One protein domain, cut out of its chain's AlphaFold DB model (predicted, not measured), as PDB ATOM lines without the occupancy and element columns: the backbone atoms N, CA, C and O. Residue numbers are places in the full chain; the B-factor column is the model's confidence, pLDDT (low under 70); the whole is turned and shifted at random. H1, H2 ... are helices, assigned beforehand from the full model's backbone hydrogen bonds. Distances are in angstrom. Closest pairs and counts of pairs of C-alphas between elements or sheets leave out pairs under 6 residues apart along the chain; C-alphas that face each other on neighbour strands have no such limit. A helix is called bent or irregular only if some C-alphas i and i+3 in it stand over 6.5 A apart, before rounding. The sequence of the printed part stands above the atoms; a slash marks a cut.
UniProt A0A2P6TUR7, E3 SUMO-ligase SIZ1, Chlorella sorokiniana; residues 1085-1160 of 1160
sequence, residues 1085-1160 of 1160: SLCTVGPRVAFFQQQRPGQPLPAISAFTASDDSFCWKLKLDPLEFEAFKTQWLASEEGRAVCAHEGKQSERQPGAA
ATOM      1  N   SER A1085      16.959   6.944 -51.593       68.50
ATOM      2  CA  SER A1085      16.545   7.710 -52.771       68.50
ATOM      3  C   SER A1085      16.974   9.175 -52.679       68.50
ATOM      4  O   SER A1085      16.833   9.786 -51.616       68.50
ATOM      5  N   LEU A1086      17.456   9.766 -53.778       68.06
ATOM      6  CA  LEU A1086      17.853  11.179 -53.811       68.06
ATOM      7  C   LEU A1086      16.712  12.129 -53.413       68.06
ATOM      8  O   LEU A1086      16.979  13.108 -52.723       68.06
ATOM      9  N   CYS A1087      15.451  11.815 -53.734       69.31
ATOM     10  CA  CYS A1087      14.300  12.645 -53.347       69.31
ATOM     11  C   CYS A1087      14.056  12.709 -51.822       69.31
ATOM     12  O   CYS A1087      13.259  13.518 -51.363       69.31
ATOM     13  N   THR A1088      14.724  11.864 -51.027       74.88
ATOM     14  CA  THR A1088      14.693  11.905 -49.553       74.88
ATOM     15  C   THR A1088      15.896  12.651 -48.968       74.88
ATOM     16  O   THR A1088      15.786  13.246 -47.901       74.88
ATOM     17  N   VAL A1089      17.048  12.629 -49.646       75.06
ATOM     18  CA  VAL A1089      18.304  13.213 -49.135       75.06
ATOM     19  C   VAL A1089      18.527  14.642 -49.643       75.06
ATOM     20  O   VAL A1089      18.934  15.500 -48.865       75.06
ATOM     21  N   GLY A1090      18.215  14.916 -50.914       78.06
ATOM     22  CA  GLY A1090      18.353  16.237 -51.542       78.06
ATOM     23  C   GLY A1090      17.700  17.381 -50.752       78.06
ATOM     24  O   GLY A1090      18.411  18.331 -50.423       78.06
ATOM     25  N   PRO A1091      16.417  17.271 -50.332       82.81
ATOM     26  CA  PRO A1091      15.760  18.321 -49.551       82.81
ATOM     27  C   PRO A1091      16.476  18.612 -48.224       82.81
ATOM     28  O   PRO A1091      16.563  19.759 -47.804       82.81
ATOM     29  N   ARG A1092      17.027  17.581 -47.570       85.56
ATOM     30  CA  ARG A1092      17.733  17.709 -46.283       85.56
ATOM     31  C   ARG A1092      19.080  18.416 -46.439       85.56
ATOM     32  O   ARG A1092      19.437  19.240 -45.602       85.56
ATOM     33  N   VAL A1093      19.819  18.116 -47.510       80.19
ATOM     34  CA  VAL A1093      21.093  18.792 -47.815       80.19
ATOM     35  C   VAL A1093      20.848  20.251 -48.206       80.19
ATOM     36  O   VAL A1093      21.481  21.131 -47.628       80.19
ATOM     37  N   ALA A1094      19.881  20.510 -49.092       81.00
ATOM     38  CA  ALA A1094      19.508  21.865 -49.497       81.00
ATOM     39  C   ALA A1094      19.041  22.719 -48.300       81.00
ATOM     40  O   ALA A1094      19.523  23.835 -48.120       81.00
ATOM     41  N   PHE A1095      18.190  22.174 -47.421       86.00
ATOM     42  CA  PHE A1095      17.739  22.881 -46.217       86.00
ATOM     43  C   PHE A1095      18.887  23.193 -45.252       86.00
ATOM     44  O   PHE A1095      18.981  24.310 -44.748       86.00
ATOM     45  N   PHE A1096      19.798  22.239 -45.018       84.25
ATOM     46  CA  PHE A1096      20.973  22.483 -44.177       84.25
ATOM     47  C   PHE A1096      21.865  23.592 -44.753       84.25
ATOM     48  O   PHE A1096      22.334  24.444 -44.003       84.25
ATOM     49  N   GLN A1097      22.066  23.618 -46.073       81.44
ATOM     50  CA  GLN A1097      22.851  24.656 -46.745       81.44
ATOM     51  C   GLN A1097      22.166  26.030 -46.727       81.44
ATOM     52  O   GLN A1097      22.856  27.031 -46.557       81.44
ATOM     53  N   GLN A1098      20.833  26.095 -46.833       83.25
ATOM     54  CA  GLN A1098      20.081  27.347 -46.675       83.25
ATOM     55  C   GLN A1098      20.143  27.876 -45.235       83.25
ATOM     56  O   GLN A1098      20.342  29.070 -45.030       83.25
ATOM     57  N   GLN A1099      19.980  27.001 -44.240       85.12
ATOM     58  CA  GLN A1099      19.994  27.369 -42.820       85.12
ATOM     59  C   GLN A1099      21.410  27.689 -42.306       85.12
ATOM     60  O   GLN A1099      21.565  28.421 -41.329       85.12
ATOM     61  N   ARG A1100      22.460  27.128 -42.927       84.00
ATOM     62  CA  ARG A1100      23.873  27.335 -42.554       84.00
ATOM     63  C   ARG A1100      24.774  27.501 -43.787       84.00
ATOM     64  O   ARG A1100      25.623  26.640 -44.047       84.00
ATOM     65  N   PRO A1101      24.627  28.606 -44.541       78.50
ATOM     66  CA  PRO A1101      25.444  28.863 -45.721       78.50
ATOM     67  C   PRO A1101      26.932  28.891 -45.349       78.50
ATOM     68  O   PRO A1101      27.341  29.535 -44.385       78.50
ATOM     69  N   GLY A1102      27.744  28.158 -46.111       69.50
ATOM     70  CA  GLY A1102      29.192  28.057 -45.902       69.50
ATOM     71  C   GLY A1102      29.659  27.046 -44.844       69.50
ATOM     72  O   GLY A1102      30.867  26.850 -44.728       69.50
ATOM     73  N   GLN A1103      28.774  26.362 -44.101       76.19
ATOM     74  CA  GLN A1103      29.215  25.239 -43.257       76.19
ATOM     75  C   GLN A1103      29.464  23.962 -44.085       76.19
ATOM     76  O   GLN A1103      28.674  23.644 -44.979       76.19
ATOM     77  N   PRO A1104      30.522  23.182 -43.777       71.31
ATOM     78  CA  PRO A1104      30.736  21.878 -44.397       71.31
ATOM     79  C   PRO A1104      29.620  20.900 -44.002       71.31
ATOM     80  O   PRO A1104      29.109  20.934 -42.881       71.31
ATOM     81  N   LEU A1105      29.248  20.005 -44.922       71.88
ATOM     82  CA  LEU A1105      28.161  19.053 -44.684       71.88
ATOM     83  C   LEU A1105      28.537  18.034 -43.586       71.88
ATOM     84  O   LEU A1105      29.557  17.358 -43.733       71.88
ATOM     85  N   PRO A1106      27.713  17.858 -42.532       71.62
ATOM     86  CA  PRO A1106      27.938  16.846 -41.499       71.62
ATOM     87  C   PRO A1106      27.834  15.405 -42.034       71.62
ATOM     88  O   PRO A1106      27.478  15.155 -43.187       71.62
ATOM     89  N   ALA A1107      28.149  14.434 -41.171       69.25
ATOM     90  CA  ALA A1107      28.166  13.012 -41.516       69.25
ATOM     91  C   ALA A1107      26.839  12.513 -42.129       69.25
ATOM     92  O   ALA A1107      25.743  12.891 -41.705       69.25
ATOM     93  N   ILE A1108      26.941  11.601 -43.099       61.94
ATOM     94  CA  ILE A1108      25.815  11.109 -43.918       61.94
ATOM     95  C   ILE A1108      24.712  10.455 -43.067       61.94
ATOM     96  O   ILE A1108      23.526  10.543 -43.388       61.94
ATOM     97  N   SER A1109      25.081   9.861 -41.933       62.19
ATOM     98  CA  SER A1109      24.177   9.273 -40.934       62.19
ATOM     99  C   SER A1109      23.260  10.282 -40.211       62.19
ATOM    100  O   SER A1109      22.342   9.879 -39.483       62.19
ATOM    101  N   ALA A1110      23.458  11.592 -40.410       66.75
ATOM    102  CA  ALA A1110      22.469  12.624 -40.095       66.75
ATOM    103  C   ALA A1110      21.436  12.776 -41.229       66.75
ATOM    104  O   ALA A1110      20.234  12.754 -40.976       66.75
ATOM    105  N   PHE A1111      21.894  12.848 -42.482       70.75
ATOM    106  CA  PHE A1111      21.053  13.060 -43.668       70.75
ATOM    107  C   PHE A1111      20.241  11.828 -44.112       70.75
ATOM    108  O   PHE A1111      19.267  11.982 -44.846       70.75
ATOM    109  N   THR A1112      20.586  10.614 -43.674       63.06
ATOM    110  CA  THR A1112      19.902   9.352 -44.048       63.06
ATOM    111  C   THR A1112      18.909   8.816 -43.003       63.06
ATOM    112  O   THR A1112      18.329   7.746 -43.201       63.06
ATOM    113  N   ALA A1113      18.679   9.556 -41.912       66.69
ATOM    114  CA  ALA A1113      17.786   9.185 -40.807       66.69
ATOM    115  C   ALA A1113      16.278   9.395 -41.133       66.69
ATOM    116  O   ALA A1113      15.907   9.547 -42.302       66.69
ATOM    117  N   SER A1114      15.389   9.398 -40.127       77.56
ATOM    118  CA  SER A1114      14.046   9.996 -40.279       77.56
ATOM    119  C   SER A1114      14.144  11.525 -40.359       77.56
ATOM    120  O   SER A1114      15.182  12.090 -40.008       77.56
ATOM    121  N   ASP A1115      13.085  12.190 -40.821       80.25
ATOM    122  CA  ASP A1115      13.057  13.655 -40.928       80.25
ATOM    123  C   ASP A1115      13.177  14.317 -39.538       80.25
ATOM    124  O   ASP A1115      14.013  15.203 -39.351       80.25
ATOM    125  N   ASP A1116      12.492  13.782 -38.519       76.75
ATOM    126  CA  ASP A1116      12.612  14.232 -37.120       76.75
ATOM    127  C   ASP A1116      14.034  14.039 -36.578       76.75
ATOM    128  O   ASP A1116      14.580  14.903 -35.898       76.75
ATOM    129  N   SER A1117      14.666  12.901 -36.894       80.88
ATOM    130  CA  SER A1117      16.016  12.581 -36.422       80.88
ATOM    131  C   SER A1117      17.082  13.437 -37.112       80.88
ATOM    132  O   SER A1117      18.072  13.790 -36.474       80.88
ATOM    133  N   PHE A1118      16.875  13.806 -38.378       84.25
ATOM    134  CA  PHE A1118      17.692  14.790 -39.090       84.25
ATOM    135  C   PHE A1118      17.599  16.168 -38.412       84.25
ATOM    136  O   PHE A1118      18.630  16.724 -38.020       84.25
ATOM    137  N   CYS A1119      16.380  16.669 -38.184       84.62
ATOM    138  CA  CYS A1119      16.148  17.973 -37.556       84.62
ATOM    139  C   CYS A1119      16.694  18.021 -36.118       84.62
ATOM    140  O   CYS A1119      17.455  18.924 -35.769       84.62
ATOM    141  N   TRP A1120      16.407  16.995 -35.309       84.19
ATOM    142  CA  TRP A1120      16.878  16.883 -33.925       84.19
ATOM    143  C   TRP A1120      18.408  16.800 -33.821       84.19
ATOM    144  O   TRP A1120      19.009  17.553 -33.056       84.19
ATOM    145  N   LYS A1121      19.067  15.941 -34.622       80.44
ATOM    146  CA  LYS A1121      20.539  15.790 -34.599       80.44
ATOM    147  C   LYS A1121      21.269  17.081 -34.959       80.44
ATOM    148  O   LYS A1121      22.340  17.339 -34.415       80.44
ATOM    149  N   LEU A1122      20.727  17.863 -35.894       82.88
ATOM    150  CA  LEU A1122      21.381  19.074 -36.395       82.88
ATOM    151  C   LEU A1122      20.904  20.361 -35.709       82.88
ATOM    152  O   LEU A1122      21.516  21.406 -35.937       82.88
ATOM    153  N   LYS A1123      19.890  20.285 -34.834       84.25
ATOM    154  CA  LYS A1123      19.191  21.427 -34.218       84.25
ATOM    155  C   LYS A1123      18.623  22.373 -35.282       84.25
ATOM    156  O   LYS A1123      19.071  23.511 -35.417       84.25
ATOM    157  N   LEU A1124      17.686  21.844 -36.064       85.00
ATOM    158  CA  LEU A1124      16.876  22.553 -37.059       85.00
ATOM    159  C   LEU A1124      15.391  22.391 -36.696       85.00
ATOM    160  O   LEU A1124      15.034  21.407 -36.044       85.00
ATOM    161  N   ASP A1125      14.537  23.321 -37.122       85.81
ATOM    162  CA  ASP A1125      13.096  23.241 -36.865       85.81
ATOM    163  C   ASP A1125      12.407  22.229 -37.818       85.81
ATOM    164  O   ASP A1125      12.557  22.347 -39.041       85.81
ATOM    165  N   PRO A1126      11.661  21.224 -37.307       83.75
ATOM    166  CA  PRO A1126      10.964  20.247 -38.148       83.75
ATOM    167  C   PRO A1126       9.820  20.826 -38.997       83.75
ATOM    168  O   PRO A1126       9.549  20.308 -40.081       83.75
ATOM    169  N   LEU A1127       9.141  21.878 -38.528       82.38
ATOM    170  CA  LEU A1127       8.020  22.507 -39.233       82.38
ATOM    171  C   LEU A1127       8.527  23.354 -40.402       82.38
ATOM    172  O   LEU A1127       7.995  23.248 -41.511       82.38
ATOM    173  N   GLU A1128       9.599  24.124 -40.186       85.69
ATOM    174  CA  GLU A1128      10.306  24.800 -41.281       85.69
ATOM    175  C   GLU A1128      10.830  23.785 -42.305       85.69
ATOM    176  O   GLU A1128      10.725  24.017 -43.512       85.69
ATOM    177  N   PHE A1129      11.351  22.641 -41.842       88.19
ATOM    178  CA  PHE A1129      11.866  21.614 -42.737       88.19
ATOM    179  C   PHE A1129      10.780  20.968 -43.607       88.19
ATOM    180  O   PHE A1129      10.986  20.871 -44.814       88.19
ATOM    181  N   GLU A1130       9.630  20.546 -43.066       83.56
ATOM    182  CA  GLU A1130       8.569  19.943 -43.897       83.56
ATOM    183  C   GLU A1130       7.947  20.955 -44.877       83.56
ATOM    184  O   GLU A1130       7.659  20.602 -46.029       83.56
ATOM    185  N   ALA A1131       7.813  22.223 -44.472       84.56
ATOM    186  CA  ALA A1131       7.392  23.302 -45.366       84.56
ATOM    187  C   ALA A1131       8.399  23.497 -46.517       84.56
ATOM    188  O   ALA A1131       8.021  23.428 -47.693       84.56
ATOM    189  N   PHE A1132       9.691  23.640 -46.195       88.50
ATOM    190  CA  PHE A1132      10.756  23.763 -47.191       88.50
ATOM    191  C   PHE A1132      10.847  22.532 -48.097       88.50
ATOM    192  O   PHE A1132      10.905  22.669 -49.312       88.50
ATOM    193  N   LYS A1133      10.829  21.320 -47.540       85.44
ATOM    194  CA  LYS A1133      10.891  20.042 -48.270       85.44
ATOM    195  C   LYS A1133       9.767  19.934 -49.297       85.44
ATOM    196  O   LYS A1133      10.017  19.502 -50.422       85.44
ATOM    197  N   THR A1134       8.562  20.375 -48.943       82.38
ATOM    198  CA  THR A1134       7.415  20.431 -49.861       82.38
ATOM    199  C   THR A1134       7.647  21.446 -50.985       82.38
ATOM    200  O   THR A1134       7.462  21.118 -52.158       82.38
ATOM    201  N   GLN A1135       8.123  22.652 -50.655       82.88
ATOM    202  CA  GLN A1135       8.436  23.701 -51.632       82.88
ATOM    203  C   GLN A1135       9.605  23.324 -52.563       82.88
ATOM    204  O   GLN A1135       9.542  23.565 -53.768       82.88
ATOM    205  N   TRP A1136      10.652  22.694 -52.030       86.31
ATOM    206  CA  TRP A1136      11.843  22.287 -52.770       86.31
ATOM    207  C   TRP A1136      11.571  21.082 -53.673       86.31
ATOM    208  O   TRP A1136      12.005  21.082 -54.818       86.31
ATOM    209  N   LEU A1137      10.774  20.097 -53.242       80.19
ATOM    210  CA  LEU A1137      10.328  19.012 -54.131       80.19
ATOM    211  C   LEU A1137       9.434  19.518 -55.280       80.19
ATOM    212  O   LEU A1137       9.407  18.905 -56.347       80.19
ATOM    213  N   ALA A1138       8.752  20.652 -55.088       77.56
ATOM    214  CA  ALA A1138       8.021  21.355 -56.139       77.56
ATOM    215  C   ALA A1138       8.903  22.287 -57.004       77.56
ATOM    216  O   ALA A1138       8.416  22.778 -58.027       77.56
ATOM    217  N   SER A1139      10.171  22.524 -56.637       79.06
ATOM    218  CA  SER A1139      11.116  23.366 -57.387       79.06
ATOM    219  C   SER A1139      11.618  22.677 -58.662       79.06
ATOM    220  O   SER A1139      11.340  21.505 -58.921       79.06
ATOM    221  N   GLU A1140      12.363  23.397 -59.499       72.88
ATOM    222  CA  GLU A1140      12.991  22.803 -60.682       72.88
ATOM    223  C   GLU A1140      14.056  21.754 -60.317       72.88
ATOM    224  O   GLU A1140      14.069  20.675 -60.907       72.88
ATOM    225  N   GLU A1141      14.846  22.007 -59.269       72.94
ATOM    226  CA  GLU A1141      15.834  21.068 -58.719       72.94
ATOM    227  C   GLU A1141      15.165  19.790 -58.191       72.94
ATOM    228  O   GLU A1141      15.553  18.677 -58.556       72.94
ATOM    229  N   GLY A1142      14.111  19.933 -57.379       74.75
ATOM    230  CA  GLY A1142      13.375  18.797 -56.823       74.75
ATOM    231  C   GLY A1142      12.681  17.962 -57.897       74.75
ATOM    232  O   GLY A1142      12.736  16.729 -57.861       74.75
ATOM    233  N   ARG A1143      12.100  18.614 -58.915       73.69
ATOM    234  CA  ARG A1143      11.512  17.931 -60.079       73.69
ATOM    235  C   ARG A1143      12.568  17.194 -60.904       73.69
ATOM    236  O   ARG A1143      12.311  16.055 -61.294       73.69
ATOM    237  N   ALA A1144      13.750  17.778 -61.115       69.75
ATOM    238  CA  ALA A1144      14.863  17.109 -61.792       69.75
ATOM    239  C   ALA A1144      15.333  15.859 -61.022       69.75
ATOM    240  O   ALA A1144      15.514  14.797 -61.620       69.75
ATOM    241  N   VAL A1145      15.438  15.940 -59.690       68.50
ATOM    242  CA  VAL A1145      15.792  14.798 -58.824       68.50
ATOM    243  C   VAL A1145      14.741  13.686 -58.862       68.50
ATOM    244  O   VAL A1145      15.094  12.512 -58.999       68.50
ATOM    245  N   CYS A1146      13.451  14.022 -58.780       69.75
ATOM    246  CA  CYS A1146      12.370  13.036 -58.867       69.75
ATOM    247  C   CYS A1146      12.311  12.360 -60.248       69.75
ATOM    248  O   CYS A1146      12.168  11.137 -60.326       69.75
ATOM    249  N   ALA A1147      12.502  13.127 -61.327       66.75
ATOM    250  CA  ALA A1147      12.600  12.593 -62.684       66.75
ATOM    251  C   ALA A1147      13.810  11.653 -62.851       66.75
ATOM    252  O   ALA A1147      13.665  10.572 -63.422       66.75
ATOM    253  N   HIS A1148      14.976  12.013 -62.301       64.12
ATOM    254  CA  HIS A1148      16.194  11.199 -62.376       64.12
ATOM    255  C   HIS A1148      16.074   9.857 -61.629       64.12
ATOM    256  O   HIS A1148      16.541   8.829 -62.115       64.12
ATOM    257  N   GLU A1149      15.389   9.829 -60.481       63.12
ATOM    258  CA  GLU A1149      15.085   8.591 -59.738       63.12
ATOM    259  C   GLU A1149      13.983   7.728 -60.399       63.12
ATOM    260  O   GLU A1149      13.624   6.677 -59.864       63.12
ATOM    261  N   GLY A1150      13.417   8.151 -61.538       53.25
ATOM    262  CA  GLY A1150      12.307   7.470 -62.216       53.25
ATOM    263  C   GLY A1150      10.969   7.564 -61.473       53.25
ATOM    264  O   GLY A1150      10.006   6.891 -61.837       53.25
ATOM    265  N   LYS A1151      10.892   8.398 -60.431       52.53
ATOM    266  CA  LYS A1151       9.698   8.612 -59.611       52.53
ATOM    267  C   LYS A1151       8.921   9.806 -60.144       52.53
ATOM    268  O   LYS A1151       9.049  10.921 -59.637       52.53
ATOM    269  N   GLN A1152       8.075   9.570 -61.145       43.00
ATOM    270  CA  GLN A1152       7.014  10.532 -61.441       43.00
ATOM    271  C   GLN A1152       6.141  10.691 -60.190       43.00
ATOM    272  O   GLN A1152       5.673   9.708 -59.615       43.00
ATOM    273  N   SER A1153       5.994  11.931 -59.717       39.84
ATOM    274  CA  SER A1153       5.311  12.218 -58.456       39.84
ATOM    275  C   SER A1153       3.800  12.149 -58.638       39.84
ATOM    276  O   SER A1153       3.134  13.168 -58.805       39.84
ATOM    277  N   GLU A1154       3.245  10.942 -58.537       36.69
ATOM    278  CA  GLU A1154       1.799  10.675 -58.489       36.69
ATOM    279  C   GLU A1154       1.179  11.074 -57.126       36.69
ATOM    280  O   GLU A1154       0.341  10.395 -56.539       36.69
ATOM    281  N   ARG A1155       1.647  12.204 -56.584       36.44
ATOM    282  CA  ARG A1155       1.166  12.868 -55.373       36.44
ATOM    283  C   ARG A1155       1.091  14.365 -55.640       36.44
ATOM    284  O   ARG A1155       2.095  15.069 -55.547       36.44
ATOM    285  N   GLN A1156      -0.111  14.840 -55.949       28.47
ATOM    286  CA  GLN A1156      -0.454  16.244 -55.749       28.47
ATOM    287  C   GLN A1156      -0.685  16.479 -54.245       28.47
ATOM    288  O   GLN A1156      -1.379  15.672 -53.618       28.47
ATOM    289  N   PRO A1157      -0.145  17.552 -53.643       35.00
ATOM    290  CA  PRO A1157      -0.566  17.988 -52.317       35.00
ATOM    291  C   PRO A1157      -1.959  18.624 -52.438       35.00
ATOM    292  O   PRO A1157      -2.105  19.712 -52.988       35.00
ATOM    293  N   GLY A1158      -2.993  17.911 -51.985       33.78
ATOM    294  CA  GLY A1158      -4.391  18.284 -52.239       33.78
ATOM    295  C   GLY A1158      -5.408  17.582 -51.339       33.78
ATOM    296  O   GLY A1158      -6.502  17.265 -51.794       33.78
ATOM    297  N   ALA A1159      -5.032  17.295 -50.092       29.92
ATOM    298  CA  ALA A1159      -5.929  16.773 -49.063       29.92
ATOM    299  C   ALA A1159      -5.481  17.279 -47.682       29.92
ATOM    300  O   ALA A1159      -4.548  16.735 -47.088       29.92
ATOM    301  N   ALA A1160      -6.148  18.336 -47.224       31.77
ATOM    302  CA  ALA A1160      -6.189  18.837 -45.855       31.77
ATOM    303  C   ALA A1160      -7.667  19.102 -45.525       31.77
ATOM    304  O   ALA A1160      -8.374  19.541 -46.465       31.77
TER     305      ALA A1160
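What this domain is: This is residues 1085 to 1160 of the 1160 residues of the protein "E3 SUMO-ligase SIZ1" of Chlorella sorokiniana (UniProt A0A2P6TUR7). Two helices, H1 and H4, cross at a steep tilt as the core; H3 packs on the first turns of H4 with short H2 beside it, H5 makes a corner with the far end of H4, and the last 12 residues trail along the outside without a named element. The printed part has 76 residues, with five named helices in the order H1 to H5 and no named strand, an all-helix domain. It is compact, with a radius of gyration of the C-alphas of 12.6 A, and spans 32 by 29 by 21 A.

How they stand to each other: Begin with H1, residues 1086 to 1099, which touches H4, residues 1126 to 1137, opposite ways at a steep tilt of 61 degrees; look at Pro 1091 and Lys 1133, their closest C-alphas, 5.3 A apart. With residues 1086 to 1091 alone, H1 touches H5, residues 1140 to 1148, at a shallow tilt of 24 degrees, opposite ways; the closest C-alphas, of Cys 1087 and Cys 1146, are 5.9 A apart. H4 and H5 touch only at the corner, and only just, with 3 pairs of C-alphas within 8 A, the closest being Trp 1136 and Gly 1142 at 5.6 A. With residues 1126 to 1129 alone, H4 touches H3, residues 1115 to 1122, at a steep tilt of 64 degrees; the closest C-alphas, of Cys 1119 and Pro 1126, are 5.7 A apart. H2, residues 1108 to 1111, touches H3, closest at the C-alphas of Ala 1110 and Phe 1118, 5.3 A. Every O i to N i+4 pair is within hydrogen-bond range in H3, H4 and H5, and 8 of 10 are in H1; H2 is too short for one.

Where its parts are: Find C-alpha 1086 at (17.853, 11.179, -53.811), where H1 begins; it runs 19.7 A and is only just irregular, C-alphas 1088 and 1091 being 6.50 A apart. H2 is 5.2 A long, H3 10.9 A and H4 16.0 A; H5, 12.2 A, ends at C-alpha 1148, (16.194, 11.199, -62.376).

The domain as a whole: The C-alphas of Pro 1104 and Ala 1159, the two farthest apart, are 37.3 A from each other. The printed part has no cut, and no link is long. Confidence is under 70 in 27 residues, among them 1144 to 1160.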